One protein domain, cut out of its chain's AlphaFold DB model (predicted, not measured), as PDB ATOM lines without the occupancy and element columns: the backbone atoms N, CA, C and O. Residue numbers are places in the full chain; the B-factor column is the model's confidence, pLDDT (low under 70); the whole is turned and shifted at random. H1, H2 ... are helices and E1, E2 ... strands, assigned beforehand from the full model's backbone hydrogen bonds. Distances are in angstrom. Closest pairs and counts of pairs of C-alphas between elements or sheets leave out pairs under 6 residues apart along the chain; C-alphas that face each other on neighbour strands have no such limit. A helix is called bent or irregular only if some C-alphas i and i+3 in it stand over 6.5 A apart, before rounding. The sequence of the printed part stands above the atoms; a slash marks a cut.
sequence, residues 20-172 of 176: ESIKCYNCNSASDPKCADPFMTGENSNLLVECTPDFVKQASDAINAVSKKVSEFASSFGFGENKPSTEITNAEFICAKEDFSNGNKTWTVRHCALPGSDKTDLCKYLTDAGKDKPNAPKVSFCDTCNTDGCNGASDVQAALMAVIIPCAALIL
ATOM      1  N   GLU A  20     -30.875 -23.971 -50.843       63.28
ATOM      2  CA  GLU A  20     -30.716 -25.209 -50.083       63.28
ATOM      3  C   GLU A  20     -32.030 -25.995 -50.120       63.28
ATOM      4  O   GLU A  20     -33.092 -25.489 -49.759       63.28
ATOM      5  N   SER A  21     -31.966 -27.240 -50.593       78.12
ATOM      6  CA  SER A  21     -33.054 -28.197 -50.416       78.12
ATOM      7  C   SER A  21     -33.027 -28.711 -48.983       78.12
ATOM      8  O   SER A  21     -31.992 -29.219 -48.543       78.12
ATOM      9  N   ILE A  22     -34.160 -28.643 -48.286       86.56
ATOM     10  CA  ILE A  22     -34.308 -29.239 -46.956       86.56
ATOM     11  C   ILE A  22     -34.002 -30.742 -46.994       86.56
ATOM     12  O   ILE A  22     -34.322 -31.442 -47.965       86.56
ATOM     13  N   LYS A  23     -33.404 -31.252 -45.920       90.50
ATOM     14  CA  LYS A  23     -33.179 -32.684 -45.711       90.50
ATOM     15  C   LYS A  23     -34.202 -33.247 -44.743       90.50
ATOM     16  O   LYS A  23     -34.335 -32.749 -43.633       90.50
ATOM     17  N   CYS A  24     -34.875 -34.327 -45.115       91.44
ATOM     18  CA  CYS A  24     -35.874 -34.973 -44.266       91.44
ATOM     19  C   CYS A  24     -35.587 -36.462 -44.137       91.44
ATOM     20  O   CYS A  24     -35.053 -37.089 -45.054       91.44
ATOM     21  N   TYR A  25     -35.974 -37.057 -43.010       92.81
ATOM     22  CA  TYR A  25     -36.020 -38.510 -42.936       92.81
ATOM     23  C   TYR A  25     -37.134 -39.017 -43.851       92.81
ATOM     24  O   TYR A  25     -38.260 -38.519 -43.779       92.81
ATOM     25  N   ASN A  26     -36.817 -39.987 -44.707       90.25
ATOM     26  CA  ASN A  26     -37.747 -40.597 -45.646       90.25
ATOM     27  C   ASN A  26     -37.752 -42.116 -45.470       90.25
ATOM     28  O   ASN A  26     -36.825 -42.812 -45.889       90.25
ATOM     29  N   CYS A  27     -38.764 -42.623 -44.770       91.50
ATOM     30  CA  CYS A  27     -38.831 -44.023 -44.385       91.50
ATOM     31  C   CYS A  27     -40.245 -44.460 -43.982       91.50
ATOM     32  O   CYS A  27     -41.127 -43.649 -43.698       91.50
ATOM     33  N   ASN A  28     -40.440 -45.779 -43.910       90.69
ATOM     34  CA  ASN A  28     -41.655 -46.401 -43.397       90.69
ATOM     35  C   ASN A  28     -41.293 -47.564 -42.468       90.69
ATOM     36  O   ASN A  28     -40.640 -48.522 -42.883       90.69
ATOM     37  N   SER A  29     -41.762 -47.502 -41.224       92.62
ATOM     38  CA  SER A  29     -41.496 -48.534 -40.215       92.62
ATOM     39  C   SER A  29     -42.201 -49.868 -40.447       92.62
ATOM     40  O   SER A  29     -41.799 -50.876 -39.870       92.62
ATOM     41  N   ALA A  30     -43.196 -49.913 -41.338       87.88
ATOM     42  CA  ALA A  30     -43.776 -51.170 -41.800       87.88
ATOM     43  C   ALA A  30     -42.777 -52.005 -42.625       87.88
ATOM     44  O   ALA A  30     -42.904 -53.228 -42.666       87.88
ATOM     45  N   SER A  31     -41.802 -51.360 -43.279       87.88
ATOM     46  CA  SER A  31     -40.763 -52.010 -44.093       87.88
ATOM     47  C   SER A  31     -39.367 -51.959 -43.470       87.88
ATOM     48  O   SER A  31     -38.613 -52.914 -43.624       87.88
ATOM     49  N   ASP A  32     -39.019 -50.877 -42.769       88.00
ATOM     50  CA  ASP A  32     -37.736 -50.719 -42.076       88.00
ATOM     51  C   ASP A  32     -37.971 -50.302 -40.613       88.00
ATOM     52  O   ASP A  32     -38.265 -49.130 -40.354       88.00
ATOM     53  N   PRO A  33     -37.814 -51.216 -39.635       91.19
ATOM     54  CA  PRO A  33     -38.134 -50.945 -38.236       91.19
ATOM     55  C   PRO A  33     -37.325 -49.788 -37.634       91.19
ATOM     56  O   PRO A  33     -37.787 -49.183 -36.670       91.19
ATOM     57  N   LYS A  34     -36.174 -49.415 -38.217       90.81
ATOM     58  CA  LYS A  34     -35.390 -48.254 -37.768       90.81
ATOM     59  C   LYS A  34     -36.157 -46.936 -37.877       90.81
ATOM     60  O   LYS A  34     -35.848 -45.991 -37.165       90.81
ATOM     61  N   CYS A  35     -37.161 -46.859 -38.748       91.31
ATOM     62  CA  CYS A  35     -37.977 -45.658 -38.918       91.31
ATOM     63  C   CYS A  35     -38.900 -45.366 -37.715       91.31
ATOM     64  O   CYS A  35     -39.327 -44.222 -37.516       91.31
ATOM     65  N   ALA A  36     -39.214 -46.398 -36.919       91.50
ATOM     66  CA  ALA A  36     -40.011 -46.267 -35.701       91.50
ATOM     67  C   ALA A  36     -39.207 -45.699 -34.522       91.50
ATOM     68  O   ALA A  36     -39.790 -45.468 -33.463       91.50
ATOM     69  N   ASP A  37     -37.896 -45.478 -34.680       90.38
ATOM     70  CA  ASP A  37     -37.088 -44.890 -33.620       90.38
ATOM     71  C   ASP A  37     -37.608 -43.478 -33.287       90.38
ATOM     72  O   ASP A  37     -37.747 -42.642 -34.190       90.38
ATOM     73  N   PRO A  38     -37.954 -43.182 -32.023       86.38
ATOM     74  CA  PRO A  38     -38.414 -41.854 -31.643       86.38
ATOM     75  C   PRO A  38     -37.359 -40.767 -31.890       86.38
ATOM     76  O   PRO A  38     -37.763 -39.628 -32.122       86.38
ATOM     77  N   PHE A  39     -36.069 -41.117 -31.895       89.31
ATOM     78  CA  PHE A  39     -34.935 -40.221 -32.089       89.31
ATOM     79  C   PHE A  39     -34.097 -40.686 -33.276       89.31
ATOM     80  O   PHE A  39     -33.261 -41.582 -33.189       89.31
ATOM     81  N   MET A  40     -34.296 -40.036 -34.413       87.88
ATOM     82  CA  MET A  40     -33.482 -40.307 -35.585       87.88
ATOM     83  C   MET A  40     -32.116 -39.640 -35.392       87.88
ATOM     84  O   MET A  40     -32.022 -38.420 -35.266       87.88
ATOM     85  N   THR A  41     -31.053 -40.442 -35.350       82.06
ATOM     86  CA  THR A  41     -29.681 -39.973 -35.092       82.06
ATOM     87  C   THR A  41     -28.759 -40.253 -36.284       82.06
ATOM     88  O   THR A  41     -29.212 -40.578 -37.387       82.06
ATOM     89  N   GLY A  42     -27.440 -40.144 -36.081       75.00
ATOM     90  CA  GLY A  42     -26.430 -40.489 -37.085       75.00
ATOM     91  C   GLY A  42     -26.516 -41.940 -37.581       75.00
ATOM     92  O   GLY A  42     -26.182 -42.201 -38.736       75.00
ATOM     93  N   GLU A  43     -27.039 -42.871 -36.776       80.31
ATOM     94  CA  GLU A  43     -27.272 -44.264 -37.197       80.31
ATOM     95  C   GLU A  43     -28.388 -44.399 -38.246       80.31
ATOM     96  O   GLU A  43     -28.430 -45.381 -38.989       80.31
ATOM     97  N   ASN A  44     -29.267 -43.398 -38.333       86.38
ATOM     98  CA  ASN A  44     -30.348 -43.299 -39.312       86.38
ATOM     99  C   ASN A  44     -29.985 -42.373 -40.481       86.38
ATOM    100  O   ASN A  44     -30.852 -42.042 -41.287       86.38
ATOM    101  N   SER A  45     -28.726 -41.936 -40.592       83.62
ATOM    102  CA  SER A  45     -28.273 -41.010 -41.645       83.62
ATOM    103  C   SER A  45     -28.550 -41.521 -43.060       83.62
ATOM    104  O   SER A  45     -28.804 -40.724 -43.955       83.62
ATOM    105  N   ASN A  46     -28.596 -42.842 -43.261       86.88
ATOM    106  CA  ASN A  46     -28.960 -43.455 -44.539       86.88
ATOM    107  C   ASN A  46     -30.439 -43.262 -44.930       86.88
ATOM    108  O   ASN A  46     -30.810 -43.581 -46.056       86.88
ATOM    109  N   LEU A  47     -31.284 -42.816 -43.997       88.12
ATOM    110  CA  LEU A  47     -32.699 -42.504 -44.211       88.12
ATOM    111  C   LEU A  47     -32.925 -40.998 -44.410       88.12
ATOM    112  O   LEU A  47     -34.044 -40.594 -44.713       88.12
ATOM    113  N   LEU A  48     -31.894 -40.172 -44.210       91.06
ATOM    114  CA  LEU A  48     -31.952 -38.729 -44.407       91.06
ATOM    115  C   LEU A  48     -31.678 -38.417 -45.883       91.06
ATOM    116  O   LEU A  48     -30.614 -38.746 -46.405       91.06
ATOM    117  N   VAL A  49     -32.638 -37.787 -46.555       88.62
ATOM    118  CA  VAL A  49     -32.571 -37.501 -47.995       88.62
ATOM    119  C   VAL A  49     -32.815 -36.026 -48.272       88.62
ATOM    120  O   VAL A  49     -33.533 -35.359 -47.531       88.62
ATOM    121  N   GLU A  50     -32.237 -35.526 -49.361       88.88
ATOM    122  CA  GLU A  50     -32.528 -34.189 -49.883       88.88
ATOM    123  C   GLU A  50     -33.896 -34.183 -50.570       88.88
ATOM    124  O   GLU A  50     -34.171 -35.004 -51.450       88.88
ATOM    125  N   CYS A  51     -34.765 -33.256 -50.168       83.25
ATOM    126  CA  CYS A  51     -36.066 -33.082 -50.795       83.25
ATOM    127  C   CYS A  51     -35.899 -32.324 -52.112       83.25
ATOM    128  O   CYS A  51     -35.746 -31.103 -52.133       83.25
ATOM    129  N   THR A  52     -35.919 -33.058 -53.223       76.12
ATOM    130  CA  THR A  52     -35.791 -32.489 -54.567       76.12
ATOM    131  C   THR A  52     -37.097 -32.606 -55.360       76.12
ATOM    132  O   THR A  52     -37.875 -33.543 -55.160       76.12
ATOM    133  N   PRO A  53     -37.331 -31.717 -56.342       66.19
ATOM    134  CA  PRO A  53     -38.454 -31.832 -57.278       66.19
ATOM    135  C   PRO A  53     -38.495 -33.148 -58.070       66.19
ATOM    136  O   PRO A  53     -39.533 -33.513 -58.615       66.19
ATOM    137  N   ASP A  54     -37.391 -33.891 -58.157       62.12
ATOM    138  CA  ASP A  54     -37.368 -35.187 -58.845       62.12
ATOM    139  C   ASP A  54     -38.079 -36.288 -58.042       62.12
ATOM    140  O   ASP A  54     -38.649 -37.207 -58.637       62.12
ATOM    141  N   PHE A  55     -38.171 -36.134 -56.713       57.62
ATOM    142  CA  PHE A  55     -39.048 -36.954 -55.868       57.62
ATOM    143  C   PHE A  55     -40.513 -36.805 -56.297       57.62
ATOM    144  O   PHE A  55     -41.297 -37.754 -56.212       57.62
ATOM    145  N   VAL A  56     -40.865 -35.625 -56.831       54.91
ATOM    146  CA  VAL A  56     -42.210 -35.348 -57.321       54.91
ATOM    147  C   VAL A  56     -42.489 -36.040 -58.662       54.91
ATOM    148  O   VAL A  56     -43.554 -36.623 -58.880       54.91
ATOM    149  N   LYS A  57     -41.496 -36.049 -59.554       49.69
ATOM    150  CA  LYS A  57     -41.617 -36.661 -60.885       49.69
ATOM    151  C   LYS A  57     -41.808 -38.177 -60.827       49.69
ATOM    152  O   LYS A  57     -42.630 -38.722 -61.561       49.69
ATOM    153  N   GLN A  58     -41.108 -38.863 -59.921       49.19
ATOM    154  CA  GLN A  58     -41.252 -40.317 -59.776       49.19
ATOM    155  C   GLN A  58     -42.638 -40.725 -59.284       49.19
ATOM    156  O   GLN A  58     -43.204 -41.699 -59.785       49.19
ATOM    157  N   ALA A  59     -43.218 -39.972 -58.347       52.16
ATOM    158  CA  ALA A  59     -44.592 -40.231 -57.959       52.16
ATOM    159  C   ALA A  59     -45.557 -39.850 -59.093       52.16
ATOM    160  O   ALA A  59     -46.452 -40.640 -59.362       52.16
ATOM    161  N   SER A  60     -45.367 -38.749 -59.838       47.62
ATOM    162  CA  SER A  60     -46.268 -38.388 -60.952       47.62
ATOM    163  C   SER A  60     -46.277 -39.401 -62.106       47.62
ATOM    164  O   SER A  60     -47.344 -39.709 -62.639       47.62
ATOM    165  N   ASP A  61     -45.126 -39.975 -62.461       48.66
ATOM    166  CA  ASP A  61     -45.039 -40.997 -63.512       48.66
ATOM    167  C   ASP A  61     -45.682 -42.321 -63.067       48.66
ATOM    168  O   ASP A  61     -46.402 -42.962 -63.837       48.66
ATOM    169  N   ALA A  62     -45.512 -42.690 -61.792       46.16
ATOM    170  CA  ALA A  62     -46.198 -43.831 -61.188       46.16
ATOM    171  C   ALA A  62     -47.718 -43.595 -61.028       46.16
ATOM    172  O   ALA A  62     -48.508 -44.526 -61.193       46.16
ATOM    173  N   ILE A  63     -48.142 -42.354 -60.757       49.38
ATOM    174  CA  ILE A  63     -49.548 -41.928 -60.633       49.38
ATOM    175  C   ILE A  63     -50.269 -42.009 -61.984       49.38
ATOM    176  O   ILE A  63     -51.393 -42.504 -62.045       49.38
ATOM    177  N   ASN A  64     -49.631 -41.593 -63.083       50.28
ATOM    178  CA  ASN A  64     -50.217 -41.704 -64.424       50.28
ATOM    179  C   ASN A  64     -50.443 -43.168 -64.852       50.28
ATOM    180  O   ASN A  64     -51.321 -43.445 -65.669       50.28
ATOM    181  N   ALA A  65     -49.696 -44.108 -64.266       48.75
ATOM    182  CA  ALA A  65     -49.841 -45.540 -64.505       48.75
ATOM    183  C   ALA A  65     -50.887 -46.233 -63.601       48.75
ATOM    184  O   ALA A  65     -51.290 -47.357 -63.907       48.75
ATOM    185  N   VAL A  66     -51.359 -45.607 -62.508       47.12
ATOM    186  CA  VAL A  66     -52.226 -46.255 -61.499       47.12
ATOM    187  C   VAL A  66     -53.447 -45.388 -61.136       47.12
ATOM    188  O   VAL A  66     -53.359 -44.290 -60.605       47.12
ATOM    189  N   SER A  67     -54.637 -45.928 -61.406       46.66
ATOM    190  CA  SER A  67     -55.966 -45.284 -61.411       46.66
ATOM    191  C   SER A  67     -56.381 -44.343 -60.246       46.66
ATOM    192  O   SER A  67     -56.116 -44.601 -59.073       46.66
ATOM    193  N   LYS A  68     -57.191 -43.329 -60.614       44.47
ATOM    194  CA  LYS A  68     -58.140 -42.421 -59.903       44.47
ATOM    195  C   LYS A  68     -58.131 -42.289 -58.361       44.47
ATOM    196  O   LYS A  68     -58.203 -41.161 -57.892       44.47
ATOM    197  N   LYS A  69     -58.037 -43.357 -57.558       43.03
ATOM    198  CA  LYS A  69     -57.967 -43.263 -56.076       43.03
ATOM    199  C   LYS A  69     -56.594 -42.829 -55.553       43.03
ATOM    200  O   LYS A  69     -56.485 -42.348 -54.433       43.03
ATOM    201  N   VAL A  70     -55.553 -42.976 -56.371       45.50
ATOM    202  CA  VAL A  70     -54.191 -42.528 -56.045       45.50
ATOM    203  C   VAL A  70     -54.032 -41.015 -56.255       45.50
ATOM    204  O   VAL A  70     -53.195 -40.406 -55.602       45.50
ATOM    205  N   SER A  71     -54.885 -40.380 -57.069       44.09
ATOM    206  CA  SER A  71     -54.887 -38.917 -57.261       44.09
ATOM    207  C   SER A  71     -55.222 -38.132 -55.983       44.09
ATOM    208  O   SER A  71     -54.687 -37.049 -55.772       44.09
ATOM    209  N   GLU A  72     -56.028 -38.708 -55.087       41.91
ATOM    210  CA  GLU A  72     -56.341 -38.115 -53.781       41.91
ATOM    211  C   GLU A  72     -55.146 -38.269 -52.814       41.91
ATOM    212  O   GLU A  72     -54.756 -37.322 -52.137       41.91
ATOM    213  N   PHE A  73     -54.466 -39.422 -52.818       42.22
ATOM    214  CA  PHE A  73     -53.220 -39.611 -52.060       42.22
ATOM    215  C   PHE A  73     -52.098 -38.696 -52.573       42.22
ATOM    216  O   PHE A  73     -51.418 -38.063 -51.779       42.22
ATOM    217  N   ALA A  74     -51.974 -38.525 -53.889       44.81
ATOM    218  CA  ALA A  74     -51.092 -37.542 -54.512       44.81
ATOM    219  C   ALA A  74     -51.439 -36.110 -54.068       44.81
ATOM    220  O   ALA A  74     -50.553 -35.342 -53.702       44.81
ATOM    221  N   SER A  75     -52.729 -35.757 -54.004       44.62
ATOM    222  CA  SER A  75     -53.173 -34.445 -53.515       44.62
ATOM    223  C   SER A  75     -52.789 -34.163 -52.060       44.62
ATOM    224  O   SER A  75     -52.491 -33.016 -51.736       44.62
ATOM    225  N   SER A  76     -52.668 -35.202 -51.226       41.22
ATOM    226  CA  SER A  76     -52.166 -35.106 -49.849       41.22
ATOM    227  C   SER A  76     -50.693 -34.718 -49.761       41.22
ATOM    228  O   SER A  76     -50.292 -34.059 -48.812       41.22
ATOM    229  N   PHE A  77     -49.888 -35.113 -50.749       50.47
ATOM    230  CA  PHE A  77     -48.499 -34.677 -50.877       50.47
ATOM    231  C   PHE A  77     -48.384 -33.316 -51.595       50.47
ATOM    232  O   PHE A  77     -47.274 -32.829 -51.795       50.47
ATOM    233  N   GLY A  78     -49.507 -32.716 -52.018       41.25
ATOM    234  CA  GLY A  78     -49.568 -31.505 -52.848       41.25
ATOM    235  C   GLY A  78     -49.399 -31.747 -54.359       41.25
ATOM    236  O   GLY A  78     -49.208 -30.808 -55.122       41.25
ATOM    237  N   PHE A  79     -49.507 -32.992 -54.824       41.81
ATOM    238  CA  PHE A  79     -49.333 -33.397 -56.229       41.81
ATOM    239  C   PHE A  79     -50.658 -33.456 -57.009       41.81
ATOM    240  O   PHE A  79     -50.728 -34.001 -58.109       41.81
ATOM    241  N   GLY A  80     -51.743 -32.973 -56.403       39.66
ATOM    242  CA  GLY A  80     -53.112 -33.155 -56.890       39.66
ATOM    243  C   GLY A  80     -53.704 -31.971 -57.637       39.66
ATOM    244  O   GLY A  80     -54.877 -32.018 -57.998       39.66
ATOM    245  N   GLU A  81     -52.935 -30.919 -57.879       38.94
ATOM    246  CA  GLU A  81     -53.337 -29.902 -58.839       38.94
ATOM    247  C   GLU A  81     -52.606 -30.170 -60.150       38.94
ATOM    248  O   GLU A  81     -51.426 -30.514 -60.153       38.94
ATOM    249  N   ASN A  82     -53.293 -29.984 -61.280       41.44
ATOM    250  CA  ASN A  82     -52.652 -29.817 -62.584       41.44
ATOM    251  C   ASN A  82     -51.857 -28.497 -62.574       41.44
ATOM    252  O   ASN A  82     -52.176 -27.557 -63.299       41.44
ATOM    253  N   LYS A  83     -50.872 -28.388 -61.684       38.47
ATOM    254  CA  LYS A  83     -49.925 -27.295 -61.615       38.47
ATOM    255  C   LYS A  83     -48.917 -27.549 -62.731       38.47
ATOM    256  O   LYS A  83     -48.353 -28.643 -62.790       38.47
ATOM    257  N   PRO A  84     -48.719 -26.599 -63.657       36.34
ATOM    258  CA  PRO A  84     -47.736 -26.764 -64.715       36.34
ATOM    259  C   PRO A  84     -46.372 -27.096 -64.095       36.34
ATOM    260  O   PRO A  84     -45.988 -26.534 -63.070       36.34
ATOM    261  N   SER A  85     -45.645 -28.020 -64.722       42.09
ATOM    262  CA  SER A  85     -44.364 -28.599 -64.279       42.09
ATOM    263  C   SER A  85     -43.265 -27.568 -63.961       42.09
ATOM    264  O   SER A  85     -42.236 -27.919 -63.388       42.09
ATOM    265  N   THR A  86     -43.489 -26.303 -64.310       38.56
ATOM    266  CA  THR A  86     -42.679 -25.119 -64.016       38.56
ATOM    267  C   THR A  86     -42.871 -24.523 -62.611       38.56
ATOM    268  O   THR A  86     -42.005 -23.767 -62.184       38.56
ATOM    269  N   GLU A  87     -43.941 -24.843 -61.866       46.94
ATOM    270  CA  GLU A  87     -44.084 -24.430 -60.449       46.94
ATOM    271  C   GLU A  87     -43.427 -25.420 -59.470       46.94
ATOM    272  O   GLU A  87     -43.029 -25.035 -58.375       46.94
ATOM    273  N   ILE A  88     -43.240 -26.681 -59.877       53.44
ATOM    274  CA  ILE A  88     -42.649 -27.736 -59.032       53.44
ATOM    275  C   ILE A  88     -41.122 -27.584 -58.931       53.44
ATOM    276  O   ILE A  88     -40.516 -27.976 -57.939       53.44
ATOM    277  N   THR A  89     -40.480 -26.963 -59.926       50.41
ATOM    278  CA  THR A  89     -39.023 -26.734 -59.926       50.41
ATOM    279  C   THR A  89     -38.551 -25.751 -58.853       50.41
ATOM    280  O   THR A  89     -37.366 -25.751 -58.547       50.41
ATOM    281  N   ASN A  90     -39.457 -24.945 -58.282       56.91
ATOM    282  CA  ASN A  90     -39.185 -24.011 -57.179       56.91
ATOM    283  C   ASN A  90     -40.066 -24.294 -55.952       56.91
ATOM    284  O   ASN A  90     -40.314 -23.394 -55.151       56.91
ATOM    285  N   ALA A  91     -40.602 -25.512 -55.833       66.00
ATOM    286  CA  ALA A  91     -41.439 -25.857 -54.702       66.00
ATOM    287  C   ALA A  91     -40.599 -25.895 -53.417       66.00
ATOM    288  O   ALA A  91     -39.591 -26.600 -53.341       66.00
ATOM    289  N   GLU A  92     -41.028 -25.133 -52.416       76.31
ATOM    290  CA  GLU A  92     -40.525 -25.269 -51.054       76.31
ATOM    291  C   GLU A  92     -41.024 -26.604 -50.493       76.31
ATOM    292  O   GLU A  92     -42.202 -26.933 -50.631       76.31
ATOM    293  N   PHE A  93     -40.129 -27.393 -49.901       82.44
ATOM    294  CA  PHE A  93     -40.470 -28.657 -49.256       82.44
ATOM    295  C   PHE A  93     -40.405 -28.505 -47.736       82.44
ATOM    296  O   PHE A  93     -39.641 -27.704 -47.205       82.44
ATOM    297  N   ILE A  94     -41.187 -29.323 -47.044       87.25
ATOM    298  CA  ILE A  94     -41.200 -29.474 -45.589       87.25
ATOM    299  C   ILE A  94     -41.040 -30.953 -45.234       87.25
ATOM    300  O   ILE A  94     -41.311 -31.838 -46.048       87.25
ATOM    301  N   CYS A  95     -40.621 -31.237 -44.010       90.62
ATOM    302  CA  CYS A  95     -40.609 -32.591 -43.486       90.62
ATOM    303  C   CYS A  95     -41.940 -32.907 -42.809       90.62
ATOM    304  O   CYS A  95     -42.481 -32.071 -42.088       90.62
ATOM    305  N   ALA A  96     -42.424 -34.132 -42.985       90.69
ATOM    306  CA  ALA A  96     -43.607 -34.641 -42.308       90.69
ATOM    307  C   ALA A  96     -43.291 -35.933 -41.544       90.69
ATOM    308  O   ALA A  96     -42.374 -36.686 -41.913       90.69
ATOM    309  N   LYS A  97     -44.017 -36.154 -40.447       93.19
ATOM    310  CA  LYS A  97     -44.023 -37.405 -39.685       93.19
ATOM    311  C   LYS A  97     -45.456 -37.773 -39.344       93.19
ATOM    312  O   LYS A  97     -46.146 -37.002 -38.683       93.19
ATOM    313  N   GLU A  98     -45.837 -39.000 -39.666       91.50
ATOM    314  CA  GLU A  98     -47.135 -39.571 -39.337       91.50
ATOM    315  C   GLU A  98     -46.965 -40.884 -38.584       91.50
ATOM    316  O   GLU A  98     -46.264 -41.784 -39.043       91.50
ATOM    317  N   ASP A  99     -47.675 -41.041 -37.471       93.25
ATOM    318  CA  ASP A  99     -47.847 -42.343 -36.838       93.25
ATOM    319  C   ASP A  99     -49.273 -42.817 -37.082       93.25
ATOM    320  O   ASP A  99     -50.248 -42.127 -36.771       93.25
ATOM    321  N   PHE A 100     -49.393 -44.025 -37.613       91.69
ATOM    322  CA  PHE A 100     -50.660 -44.687 -37.855       91.69
ATOM    323  C   PHE A 100     -50.872 -45.827 -36.866       91.69
ATOM    324  O   PHE A 100     -49.931 -46.493 -36.434       91.69
ATOM    325  N   SER A 101     -52.138 -46.109 -36.573       91.75
ATOM    326  CA  SER A 101     -52.576 -47.221 -35.738       91.75
ATOM    327  C   SER A 101     -53.726 -47.979 -36.398       91.75
ATOM    328  O   SER A 101     -54.683 -47.389 -36.901       91.75
ATOM    329  N   ASN A 102     -53.659 -49.309 -36.381       90.75
ATOM    330  CA  ASN A 102     -54.769 -50.185 -36.738       90.75
ATOM    331  C   ASN A 102     -54.836 -51.356 -35.747       90.75
ATOM    332  O   ASN A 102     -54.025 -52.288 -35.796       90.75
ATOM    333  N   GLY A 103     -55.780 -51.283 -34.805       87.69
ATOM    334  CA  GLY A 103     -55.836 -52.198 -33.665       87.69
ATOM    335  C   GLY A 103     -54.565 -52.094 -32.816       87.69
ATOM    336  O   GLY A 103     -54.226 -51.015 -32.344       87.69
ATOM    337  N   ASN A 104     -53.844 -53.206 -32.665       88.50
ATOM    338  CA  ASN A 104     -52.588 -53.263 -31.900       88.50
ATOM    339  C   ASN A 104     -51.335 -52.988 -32.748       88.50
ATOM    340  O   ASN A 104     -50.225 -53.072 -32.233       88.50
ATOM    341  N   LYS A 105     -51.486 -52.736 -34.053       90.69
ATOM    342  CA  LYS A 105     -50.355 -52.455 -34.943       90.69
ATOM    343  C   LYS A 105     -50.189 -50.954 -35.100       90.69
ATOM    344  O   LYS A 105     -51.163 -50.266 -35.397       90.69
ATOM    345  N   THR A 106     -48.959 -50.480 -34.968       93.00
ATOM    346  CA  THR A 106     -48.584 -49.088 -35.213       93.00
ATOM    347  C   THR A 106     -47.424 -49.026 -36.189       93.00
ATOM    348  O   THR A 106     -46.579 -49.922 -36.197       93.00
ATOM    349  N   TRP A 107     -47.385 -47.987 -37.013       93.25
ATOM    350  CA  TRP A 107     -46.240 -47.707 -37.870       93.25
ATOM    351  C   TRP A 107     -46.095 -46.202 -38.076       93.25
ATOM    352  O   TRP A 107     -47.072 -45.488 -38.272       93.25
ATOM    353  N   THR A 108     -44.853 -45.752 -38.040       92.81
ATOM    354  CA  THR A 108     -44.391 -44.421 -38.403       92.81
ATOM    355  C   THR A 108     -44.032 -44.361 -39.882       92.81
ATOM    356  O   THR A 108     -43.376 -45.274 -40.403       92.81
ATOM    357  N   VAL A 109     -44.420 -43.267 -40.526       91.75
ATOM    358  CA  VAL A 109     -43.957 -42.818 -41.837       91.75
ATOM    359  C   VAL A 109     -43.307 -41.445 -41.661       91.75
ATOM    360  O   VAL A 109     -43.714 -40.647 -40.819       91.75
ATOM    361  N   ARG A 110     -42.223 -41.209 -42.399       91.56
ATOM    362  CA  ARG A 110     -41.525 -39.922 -42.470       91.56
ATOM    363  C   ARG A 110     -41.239 -39.643 -43.932       91.56
ATOM    364  O   ARG A 110     -40.822 -40.566 -44.631       91.56
ATOM    365  N   HIS A 111     -41.474 -38.423 -44.403       89.19
ATOM    366  CA  HIS A 111     -41.233 -38.075 -45.802       89.19
ATOM    367  C   HIS A 111     -41.092 -36.565 -46.040       89.19
ATOM    368  O   HIS A 111     -41.388 -35.745 -45.172       89.19
ATOM    369  N   CYS A 112     -40.652 -36.211 -47.251       87.00
ATOM    370  CA  CYS A 112     -40.770 -34.859 -47.793       87.00
ATOM    371  C   CYS A 112     -42.228 -34.594 -48.186       87.00
ATOM    372  O   CYS A 112     -42.868 -35.442 -48.814       87.00
ATOM    373  N   ALA A 113     -42.746 -33.423 -47.858       79.69
ATOM    374  CA  ALA A 113     -44.077 -32.973 -48.228       79.69
ATOM    375  C   ALA A 113     -44.017 -31.543 -48.770       79.69
ATOM    376  O   ALA A 113     -43.046 -30.821 -48.552       79.69
ATOM    377  N   LEU A 114     -45.058 -31.138 -49.490       78.00
ATOM    378  CA  LEU A 114     -45.258 -29.735 -49.830       78.00
ATOM    379  C   LEU A 114     -45.942 -29.019 -48.655       78.00
ATOM    380  O   LEU A 114     -46.785 -29.631 -47.992       78.00
ATOM    381  N   PRO A 115     -45.608 -27.746 -48.382       73.19
ATOM    382  CA  PRO A 115     -46.269 -26.964 -47.353       73.19
ATOM    383  C   PRO A 115     -47.764 -26.883 -47.655       73.19
ATOM    384  O   PRO A 115     -48.190 -26.514 -48.753       73.19
ATOM    385  N   GLY A 116     -48.569 -27.280 -46.672       64.69
ATOM    386  CA  GLY A 116     -50.018 -27.207 -46.763       64.69
ATOM    387  C   GLY A 116     -50.528 -25.762 -46.759       64.69
ATOM    388  O   GLY A 116     -49.896 -24.847 -46.237       64.69
ATOM    389  N   SER A 117     -51.715 -25.574 -47.321       59.25
ATOM    390  CA  SER A 117     -52.592 -24.407 -47.163       59.25
ATOM    391  C   SER A 117     -53.883 -24.851 -46.456       59.25
ATOM    392  O   SER A 117     -54.080 -26.048 -46.250       59.25
ATOM    393  N   ASP A 118     -54.817 -23.942 -46.152       53.56
ATOM    394  CA  ASP A 118     -56.082 -24.247 -45.440       53.56
ATOM    395  C   ASP A 118     -56.909 -25.423 -46.027       53.56
ATOM    396  O   ASP A 118     -57.775 -25.989 -45.349       53.56
ATOM    397  N   LYS A 119     -56.668 -25.792 -47.297       45.34
ATOM    398  CA  LYS A 119     -57.312 -26.912 -48.012       45.34
ATOM    399  C   LYS A 119     -56.360 -28.046 -48.424       45.34
ATOM    400  O   LYS A 119     -56.840 -29.051 -48.938       45.34
ATOM    401  N   THR A 120     -55.053 -27.899 -48.206       62.31
ATOM    402  CA  THR A 120     -54.007 -28.880 -48.569       62.31
ATOM    403  C   THR A 120     -53.150 -29.295 -47.370       62.31
ATOM    404  O   THR A 120     -52.034 -29.773 -47.539       62.31
ATOM    405  N   ASP A 121     -53.665 -29.111 -46.153       76.44
ATOM    406  CA  ASP A 121     -53.056 -29.620 -44.925       76.44
ATOM    407  C   ASP A 121     -53.024 -31.161 -44.952       76.44
ATOM    408  O   ASP A 121     -54.061 -31.832 -44.874       76.44
ATOM    409  N   LEU A 122     -51.810 -31.700 -45.090       81.88
ATOM    410  CA  LEU A 122     -51.493 -33.129 -45.110       81.88
ATOM    411  C   LEU A 122     -52.101 -33.865 -43.908       81.88
ATOM    412  O   LEU A 122     -52.771 -34.886 -44.074       81.88
ATOM    413  N   CYS A 123     -51.918 -33.334 -42.699       84.81
ATOM    414  CA  CYS A 123     -52.365 -33.978 -41.470       84.81
ATOM    415  C   CYS A 123     -53.888 -34.049 -41.382       84.81
ATOM    416  O   CYS A 123     -54.456 -35.081 -40.998       84.81
ATOM    417  N   LYS A 124     -54.567 -32.976 -41.789       84.56
ATOM    418  CA  LYS A 124     -56.026 -32.938 -41.860       84.56
ATOM    419  C   LYS A 124     -56.556 -33.927 -42.894       84.56
ATOM    420  O   LYS A 124     -57.456 -34.703 -42.575       84.56
ATOM    421  N   TYR A 125     -55.968 -33.951 -44.089       81.31
ATOM    422  CA  TYR A 125     -56.363 -34.884 -45.143       81.31
ATOM    423  C   TYR A 125     -56.234 -36.344 -44.688       81.31
ATOM    424  O   TYR A 125     -57.178 -37.125 -44.830       81.31
ATOM    425  N   LEU A 126     -55.092 -36.719 -44.102       82.88
ATOM    426  CA  LEU A 126     -54.858 -38.087 -43.637       82.88
ATOM    427  C   LEU A 126     -55.835 -38.487 -42.529       82.88
ATOM    428  O   LEU A 126     -56.332 -39.616 -42.514       82.88
ATOM    429  N   THR A 127     -56.146 -37.553 -41.631       85.56
ATOM    430  CA  THR A 127     -57.121 -37.772 -40.560       85.56
ATOM    431  C   THR A 127     -58.531 -37.974 -41.123       85.56
ATOM    432  O   THR A 127     -59.220 -38.922 -40.737       85.56
ATOM    433  N   ASP A 128     -58.953 -37.137 -42.072       84.12
ATOM    434  CA  ASP A 128     -60.286 -37.203 -42.679       84.12
ATOM    435  C   ASP A 128     -60.462 -38.454 -43.566       84.12
ATOM    436  O   ASP A 128     -61.519 -39.087 -43.541       84.12
ATOM    437  N   ALA A 129     -59.418 -38.897 -44.278       81.12
ATOM    438  CA  ALA A 129     -59.464 -40.070 -45.164       81.12
ATOM    439  C   ALA A 129     -59.814 -41.395 -44.446       81.12
ATOM    440  O   ALA A 129     -60.372 -42.323 -45.064       81.12
ATOM    441  N   GLY A 130     -59.474 -41.495 -43.156       77.31
ATOM    442  CA  GLY A 130     -59.728 -42.657 -42.301       77.31
ATOM    443  C   GLY A 130     -60.959 -42.537 -41.395       77.31
ATOM    444  O   GLY A 130     -61.419 -43.553 -40.874       77.31
ATOM    445  N   LYS A 131     -61.519 -41.332 -41.228       81.31
ATOM    446  CA  LYS A 131     -62.499 -41.005 -40.178       81.31
ATOM    447  C   LYS A 131     -63.782 -41.842 -40.220       81.31
ATOM    448  O   LYS A 131     -64.252 -42.286 -39.176       81.31
ATOM    449  N   ASP A 132     -64.298 -42.116 -41.416       82.44
ATOM    450  CA  ASP A 132     -65.586 -42.802 -41.602       82.44
ATOM    451  C   ASP A 132     -65.450 -44.308 -41.898       82.44
ATOM    452  O   ASP A 132     -66.431 -44.987 -42.206       82.44
ATOM    453  N   LYS A 133     -64.233 -44.862 -41.828       83.75
ATOM    454  CA  LYS A 133     -63.959 -46.262 -42.183       83.75
ATOM    455  C   LYS A 133     -63.549 -47.066 -40.943       83.75
ATOM    456  O   LYS A 133     -62.438 -46.889 -40.451       83.75
ATOM    457  N   PRO A 134     -64.368 -48.030 -40.480       78.50
ATOM    458  CA  PRO A 134     -64.139 -48.727 -39.209       78.50
ATOM    459  C   PRO A 134     -62.838 -49.545 -39.153       78.50
ATOM    460  O   PRO A 134     -62.307 -49.757 -38.069       78.50
ATOM    461  N   ASN A 135     -62.309 -49.969 -40.306       83.00
ATOM    462  CA  ASN A 135     -61.067 -50.747 -40.416       83.00
ATOM    463  C   ASN A 135     -59.904 -49.953 -41.035       83.00
ATOM    464  O   ASN A 135     -58.875 -50.542 -41.381       83.00
ATOM    465  N   ALA A 136     -60.074 -48.646 -41.258       82.44
ATOM    466  CA  ALA A 136     -58.997 -47.832 -41.799       82.44
ATOM    467  C   ALA A 136     -57.922 -47.563 -40.733       82.44
ATOM    468  O   ALA A 136     -58.242 -47.462 -39.545       82.44
ATOM    469  N   PRO A 137     -56.655 -47.416 -41.155       85.38
ATOM    470  CA  PRO A 137     -55.613 -46.834 -40.320       85.38
ATOM    471  C   PRO A 137     -56.067 -45.503 -39.715       85.38
ATOM    472  O   PRO A 137     -56.532 -44.619 -40.435       85.38
ATOM    473  N   LYS A 138     -55.917 -45.358 -38.400       90.62
ATOM    474  CA  LYS A 138     -56.109 -44.096 -37.686       90.62
ATOM    475  C   LYS A 138     -54.782 -43.359 -37.624       90.62
ATOM    476  O   LYS A 138     -53.774 -43.977 -37.302       90.62
ATOM    477  N   VAL A 139     -54.793 -42.058 -37.871       90.50
ATOM    478  CA  VAL A 139     -53.635 -41.194 -37.615       90.50
ATOM    479  C   VAL A 139     -53.585 -40.915 -36.112       90.50
ATOM    480  O   VAL A 139     -54.500 -40.299 -35.569       90.50
ATOM    481  N   SER A 140     -52.569 -41.426 -35.422       91.81
ATOM    482  CA  SER A 140     -52.339 -41.192 -33.987       91.81
ATOM    483  C   SER A 140     -51.406 -40.015 -33.714       91.81
ATOM    484  O   SER A 140     -51.484 -39.419 -32.644       91.81
ATOM    485  N   PHE A 141     -50.546 -39.675 -34.672       93.38
ATOM    486  CA  PHE A 141     -49.678 -38.503 -34.635       93.38
ATOM    487  C   PHE A 141     -49.490 -37.999 -36.063       93.38
ATOM    488  O   PHE A 141     -49.360 -38.806 -36.981       93.38
ATOM    489  N   CYS A 142     -49.483 -36.685 -36.247       91.69
ATOM    490  CA  CYS A 142     -49.069 -36.064 -37.493       91.69
ATOM    491  C   CYS A 142     -48.507 -34.686 -37.186       91.69
ATOM    492  O   CYS A 142     -49.152 -33.917 -36.473       91.69
ATOM    493  N   ASP A 143     -47.319 -34.403 -37.701       90.94
ATOM    494  CA  ASP A 143     -46.690 -33.099 -37.564       90.94
ATOM    495  C   ASP A 143     -45.806 -32.790 -38.771       90.94
ATOM    496  O   ASP A 143     -45.324 -33.692 -39.468       90.94
ATOM    497  N   THR A 144     -45.588 -31.501 -39.002       89.31
ATOM    498  CA  THR A 144     -44.790 -30.984 -40.109       89.31
ATOM    499  C   THR A 144     -43.831 -29.908 -39.638       89.31
ATOM    500  O   THR A 144     -44.157 -29.119 -38.756       89.31
ATOM    501  N   CYS A 145     -42.657 -29.829 -40.251       89.94
ATOM    502  CA  CYS A 145     -41.618 -28.887 -39.855       89.94
ATOM    503  C   CYS A 145     -40.703 -28.539 -41.039       89.94
ATOM    504  O   CYS A 145     -40.656 -29.259 -42.034       89.94
ATOM    505  N   ASN A 146     -39.994 -27.413 -40.957       89.38
ATOM    506  CA  ASN A 146     -39.287 -26.801 -42.088       89.38
ATOM    507  C   ASN A 146     -37.779 -26.602 -41.843       89.38
ATOM    508  O   ASN A 146     -37.175 -25.689 -42.401       89.38
ATOM    509  N   THR A 147     -37.163 -27.445 -41.012       88.75
ATOM    510  CA  THR A 147     -35.706 -27.463 -40.813       88.75
ATOM    511  C   THR A 147     -35.137 -28.855 -41.059       88.75
ATOM    512  O   THR A 147     -35.833 -29.855 -40.891       88.75
ATOM    513  N   ASP A 148     -33.858 -28.943 -41.409       90.50
ATOM    514  CA  ASP A 148     -33.209 -30.224 -41.694       90.50
ATOM    515  C   ASP A 148     -33.389 -31.249 -40.563       90.50
ATOM    516  O   ASP A 148     -33.143 -30.971 -39.388       90.50
ATOM    517  N   GLY A 149     -33.840 -32.448 -40.929       90.56
ATOM    518  CA  GLY A 149     -34.009 -33.594 -40.038       90.56
ATOM    519  C   GLY A 149     -35.050 -33.402 -38.933       90.56
ATOM    520  O   GLY A 149     -35.135 -34.239 -38.037       90.56
ATOM    521  N   CYS A 150     -35.854 -32.334 -38.964       92.00
ATOM    522  CA  CYS A 150     -36.767 -31.981 -37.874       92.00
ATOM    523  C   CYS A 150     -37.832 -33.050 -37.606       92.00
ATOM    524  O   CYS A 150     -38.202 -33.299 -36.456       92.00
ATOM    525  N   ASN A 151     -38.256 -33.767 -38.653       92.50
ATOM    526  CA  ASN A 151     -39.183 -34.883 -38.529       92.50
ATOM    527  C   ASN A 151     -38.541 -36.108 -37.875       92.50
ATOM    528  O   ASN A 151     -39.200 -37.135 -37.808       92.50
ATOM    529  N   GLY A 152     -37.288 -36.017 -37.420       90.62
ATOM    530  CA  GLY A 152     -36.515 -37.011 -36.684       90.62
ATOM    531  C   GLY A 152     -36.614 -36.931 -35.160       90.62
ATOM    532  O   GLY A 152     -36.118 -37.842 -34.511       90.62
ATOM    533  N   ALA A 153     -37.282 -35.904 -34.611       78.38
ATOM    534  CA  ALA A 153     -37.081 -35.396 -33.249       78.38
ATOM    535  C   ALA A 153     -35.644 -34.885 -33.089       78.38
ATOM    536  O   ALA A 153     -34.724 -35.629 -32.765       78.38
ATOM    537  N   SER A 154     -35.440 -33.604 -33.399       60.72
ATOM    538  CA  SER A 154     -34.120 -32.985 -33.341       60.72
ATOM    539  C   SER A 154     -33.578 -33.030 -31.915       60.72
ATOM    540  O   SER A 154     -34.182 -32.457 -31.001       60.72
ATOM    541  N   ASP A 155     -32.426 -33.681 -31.757       51.12
ATOM    542  CA  ASP A 155     -31.577 -33.550 -30.584       51.12
ATOM    543  C   ASP A 155     -31.362 -32.052 -30.355       51.12
ATOM    544  O   ASP A 155     -30.979 -31.308 -31.267       51.12
ATOM    545  N   VAL A 156     -31.763 -31.587 -29.175       53.00
ATOM    546  CA  VAL A 156     -31.792 -30.166 -28.843       53.00
ATOM    547  C   VAL A 156     -30.431 -29.575 -29.181       53.00
ATOM    548  O   VAL A 156     -29.401 -30.166 -28.877       53.00
ATOM    549  N   GLN A 157     -30.473 -28.399 -29.800       50.16
ATOM    550  CA  GLN A 157     -29.427 -27.435 -30.141       50.16
ATOM    551  C   GLN A 157     -28.470 -27.095 -28.964       50.16
ATOM    552  O   GLN A 157     -28.208 -25.936 -28.646       50.16
ATOM    553  N   ALA A 158     -27.926 -28.102 -28.286       53.66
ATOM    554  CA  ALA A 158     -27.057 -28.016 -27.123       53.66
ATOM    555  C   ALA A 158     -25.683 -27.461 -27.513       53.66
ATOM    556  O   ALA A 158     -25.040 -26.774 -26.721       53.66
ATOM    557  N   ALA A 159     -25.272 -27.669 -28.768       54.97
ATOM    558  CA  ALA A 159     -24.040 -27.113 -29.309       54.97
ATOM    559  C   ALA A 159     -24.065 -25.573 -29.372       54.97
ATOM    560  O   ALA A 159     -23.049 -24.944 -29.086       54.97
ATOM    561  N   LEU A 160     -25.213 -24.943 -29.674       55.25
ATOM    562  CA  LEU A 160     -25.283 -23.478 -29.754       55.25
ATOM    563  C   LEU A 160     -25.266 -22.834 -28.356       55.25
ATOM    564  O   LEU A 160     -24.606 -21.818 -28.142       55.25
ATOM    565  N   MET A 161     -25.916 -23.473 -27.375       57.50
ATOM    566  CA  MET A 161     -25.902 -23.026 -25.976       57.50
ATOM    567  C   MET A 161     -24.511 -23.160 -25.336       57.50
ATOM    568  O   MET A 161     -24.118 -22.311 -24.536       57.50
ATOM    569  N   ALA A 162     -23.729 -24.173 -25.726       61.22
ATOM    570  CA  ALA A 162     -22.371 -24.381 -25.223       61.22
ATOM    571  C   ALA A 162     -21.365 -23.307 -25.684       61.22
ATOM    572  O   ALA A 162     -20.366 -23.090 -25.004       61.22
ATOM    573  N   VAL A 163     -21.623 -22.617 -26.802       64.75
ATOM    574  CA  VAL A 163     -20.740 -21.557 -27.329       64.75
ATOM    575  C   VAL A 163     -21.122 -20.173 -26.795       64.75
ATOM    576  O   VAL A 163     -20.247 -19.371 -26.470       64.75
ATOM    577  N   ILE A 164     -22.418 -19.885 -26.637       68.62
ATOM    578  CA  ILE A 164     -22.891 -18.551 -26.226       68.62
ATOM    579  C   ILE A 164     -22.502 -18.226 -24.774       68.62
ATOM    580  O   ILE A 164     -22.094 -17.102 -24.484       68.62
ATOM    581  N   ILE A 165     -22.573 -19.208 -23.871       72.81
ATOM    582  CA  ILE A 165     -22.268 -19.030 -22.441       72.81
ATOM    583  C   ILE A 165     -20.806 -18.586 -22.200       72.81
ATOM    584  O   ILE A 165     -20.608 -17.562 -21.539       72.81
ATOM    585  N   PRO A 166     -19.769 -19.265 -22.736       74.75
ATOM    586  CA  PRO A 166     -18.385 -18.824 -22.562       74.75
ATOM    587  C   PRO A 166     -18.073 -17.516 -23.304       74.75
ATOM    588  O   PRO A 166     -17.319 -16.697 -22.781       74.75
ATOM    589  N   CYS A 167     -18.676 -17.259 -24.471       74.12
ATOM    590  CA  CYS A 167     -18.494 -15.988 -25.181       74.12
ATOM    591  C   CYS A 167     -19.065 -14.791 -24.402       74.12
ATOM    592  O   CYS A 167     -18.405 -13.758 -24.308       74.12
ATOM    593  N   ALA A 168     -20.247 -14.927 -23.795       75.69
ATOM    594  CA  ALA A 168     -20.835 -13.878 -22.960       75.69
ATOM    595  C   ALA A 168     -19.998 -13.612 -21.696       75.69
ATOM    596  O   ALA A 168     -19.785 -12.457 -21.330       75.69
ATOM    597  N   ALA A 169     -19.465 -14.666 -21.069       76.69
ATOM    598  CA  ALA A 169     -18.575 -14.540 -19.915       76.69
ATOM    599  C   ALA A 169     -17.265 -13.807 -20.262       76.69
ATOM    600  O   ALA A 169     -16.821 -12.948 -19.501       76.69
ATOM    601  N   LEU A 170     -16.675 -14.094 -21.429       77.12
ATOM    602  CA  LEU A 170     -15.468 -13.414 -21.907       77.12
ATOM    603  C   LEU A 170     -15.709 -11.930 -22.197       77.12
ATOM    604  O   LEU A 170     -14.854 -11.114 -21.872       77.12
ATOM    605  N   ILE A 171     -16.859 -11.570 -22.770       76.31
ATOM    606  CA  ILE A 171     -17.208 -10.169 -23.042       76.31
ATOM    607  C   ILE A 171     -17.424  -9.407 -21.729       76.31
ATOM    608  O   ILE A 171     -16.890  -8.314 -21.571       76.31
ATOM    609  N   LEU A 172     -18.143  -9.986 -20.763       73.19
ATOM    610  CA  LEU A 172     -18.379  -9.351 -19.460       73.19
ATOM    611  C   LEU A 172     -17.087  -9.166 -18.648       73.19
ATOM    612  O   LEU A 172     -16.952  -8.167 -17.946       73.19
TER     613      LEU A 172
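What this domain is: This is residues 20 to 172 of the 176 residues of the protein "Protein quiver" of Pristhesancus plagipennis (UniProt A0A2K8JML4). A twisted sheet of three strands, E4, E3 and E5, has helix H6 packed on one face; the small two-stranded ribbon E1 and E2 packs through E1 on E3 and E4, and the short helix H1 is on the face opposite H6. The helical hairpin H3 and H4 makes another part of the body, H4 meeting H6, while H7 sticks out as an arm on a long link. The 153 printed residues, with seven named helices and five named strands, run E1, H1, H2, E2, H3, H4, H5, E3, E4, H6, E5, H7; both sheets, E4-E3-E5 and E1-E2, are antiparallel, and the class is mixed, helices and strands. The whole is only just loose, close to compact, with a radius of gyration of the C-alphas of 18.2 A, and its C-alphas span 65 by 44 by 30 A.

Where its parts are: Strand E1, residues 23 to 25, begins at C-alpha 23 at (-33.179, -32.684, -45.711). Helix H1 is residues 33 to 36 and H2 residues 42 to 47; H2 is irregular, with C-alphas 43 and 46 7.6 A apart. Strand E2, residues 48 to 50, leads to H3, residues 53 to 65, 19.2 A long. H4 is residues 70 to 76 and H5 residues 85 to 88. E3, residues 94 to 102, is 26.3 A long and begins at (-41.200, -29.474, -45.589); E4, residues 105 to 113, is 24.4 A long. H6, residues 122 to 131, measures 14.4 A and E5, residues 138 to 145, 21.1 A. H7, residues 158 to 172, is 22.0 A long, ends at (-18.379, -9.351, -19.460), and is neither bent nor irregular, but only just: C-alphas 162 and 165 are 6.0 A apart.

How they stand to each other: In the larger sheet E3 is the inner strand. The hairpin E3 and E4 is antiparallel at 162 degrees, with N 98 and O 109 2.9 A apart, within hydrogen-bond range. E3 and E5 are antiparallel at 169 degrees, with N 97 and O 143 at 3.0 A. H6 is on this sheet at a height of 8.2 A, over E3 and only just not over E5, along the strands at 9 degrees to E3 on the local plane; its closest C-alphas to E5 are Cys 123 and Cys 142, 5.6 A. H6 and the sheet form two layers, a helix on one face of a sheet. E4, H6 and E5 make a split strand-helix-strand unit, two strands running the same way with E3 between them, and its crossover is right-handed. H1 is on the opposite face at 5.9 A, over none of the strands. E1 and E2 are antiparallel at 143 degrees, with N 24 and O 49 3.0 A apart; the closest C-alphas of E1 and E4 are Tyr 25 and Arg 110, 5.7 A. H1 and H2 are close but not clearly touching, with Lys 34 and Asn 44 nearest, their C-alphas 7.2 A apart. The hairpin H3 and H4 touches through residues 59 to 63 of H3, a shallow tilt of 29 degrees, opposite ways, closest at the C-alphas of Ile 63 and Val 70, 6.6 A. H4 and H6 only just touch, with 3 pairs of C-alphas within 8 A, closest at Ser 76 and Leu 122, 5.2 A. H5 and H3 are close but not clearly touching, their closest C-alphas, Pro 53 and Ile 88, 6.1 A apart. Each O i to N i+4 pair is within hydrogen-bond range in H4, against 7 of 9 in H3, 5 of 6 in H6, 8 of 11 in H7 and 0 of 2 in H2, where 2 of 3 O i to N i+3 pairs are; H1 and H5 are too short for such a pair.

The domain as a whole: The C-alphas farthest apart are those of Ser 67 and Leu 172, 66.8 A. Residues 64 to 69 and 156 to 172 stand free; the body without them spans 43 by 39 by 27 A. The printed part has no cut, and the link from E5 to H7 is long, 12 residues. Mean pLDDT of the printed part is 73.1; residue 20 and residues 53 to 91, 116 to 120 and 154 to 164 are under 70.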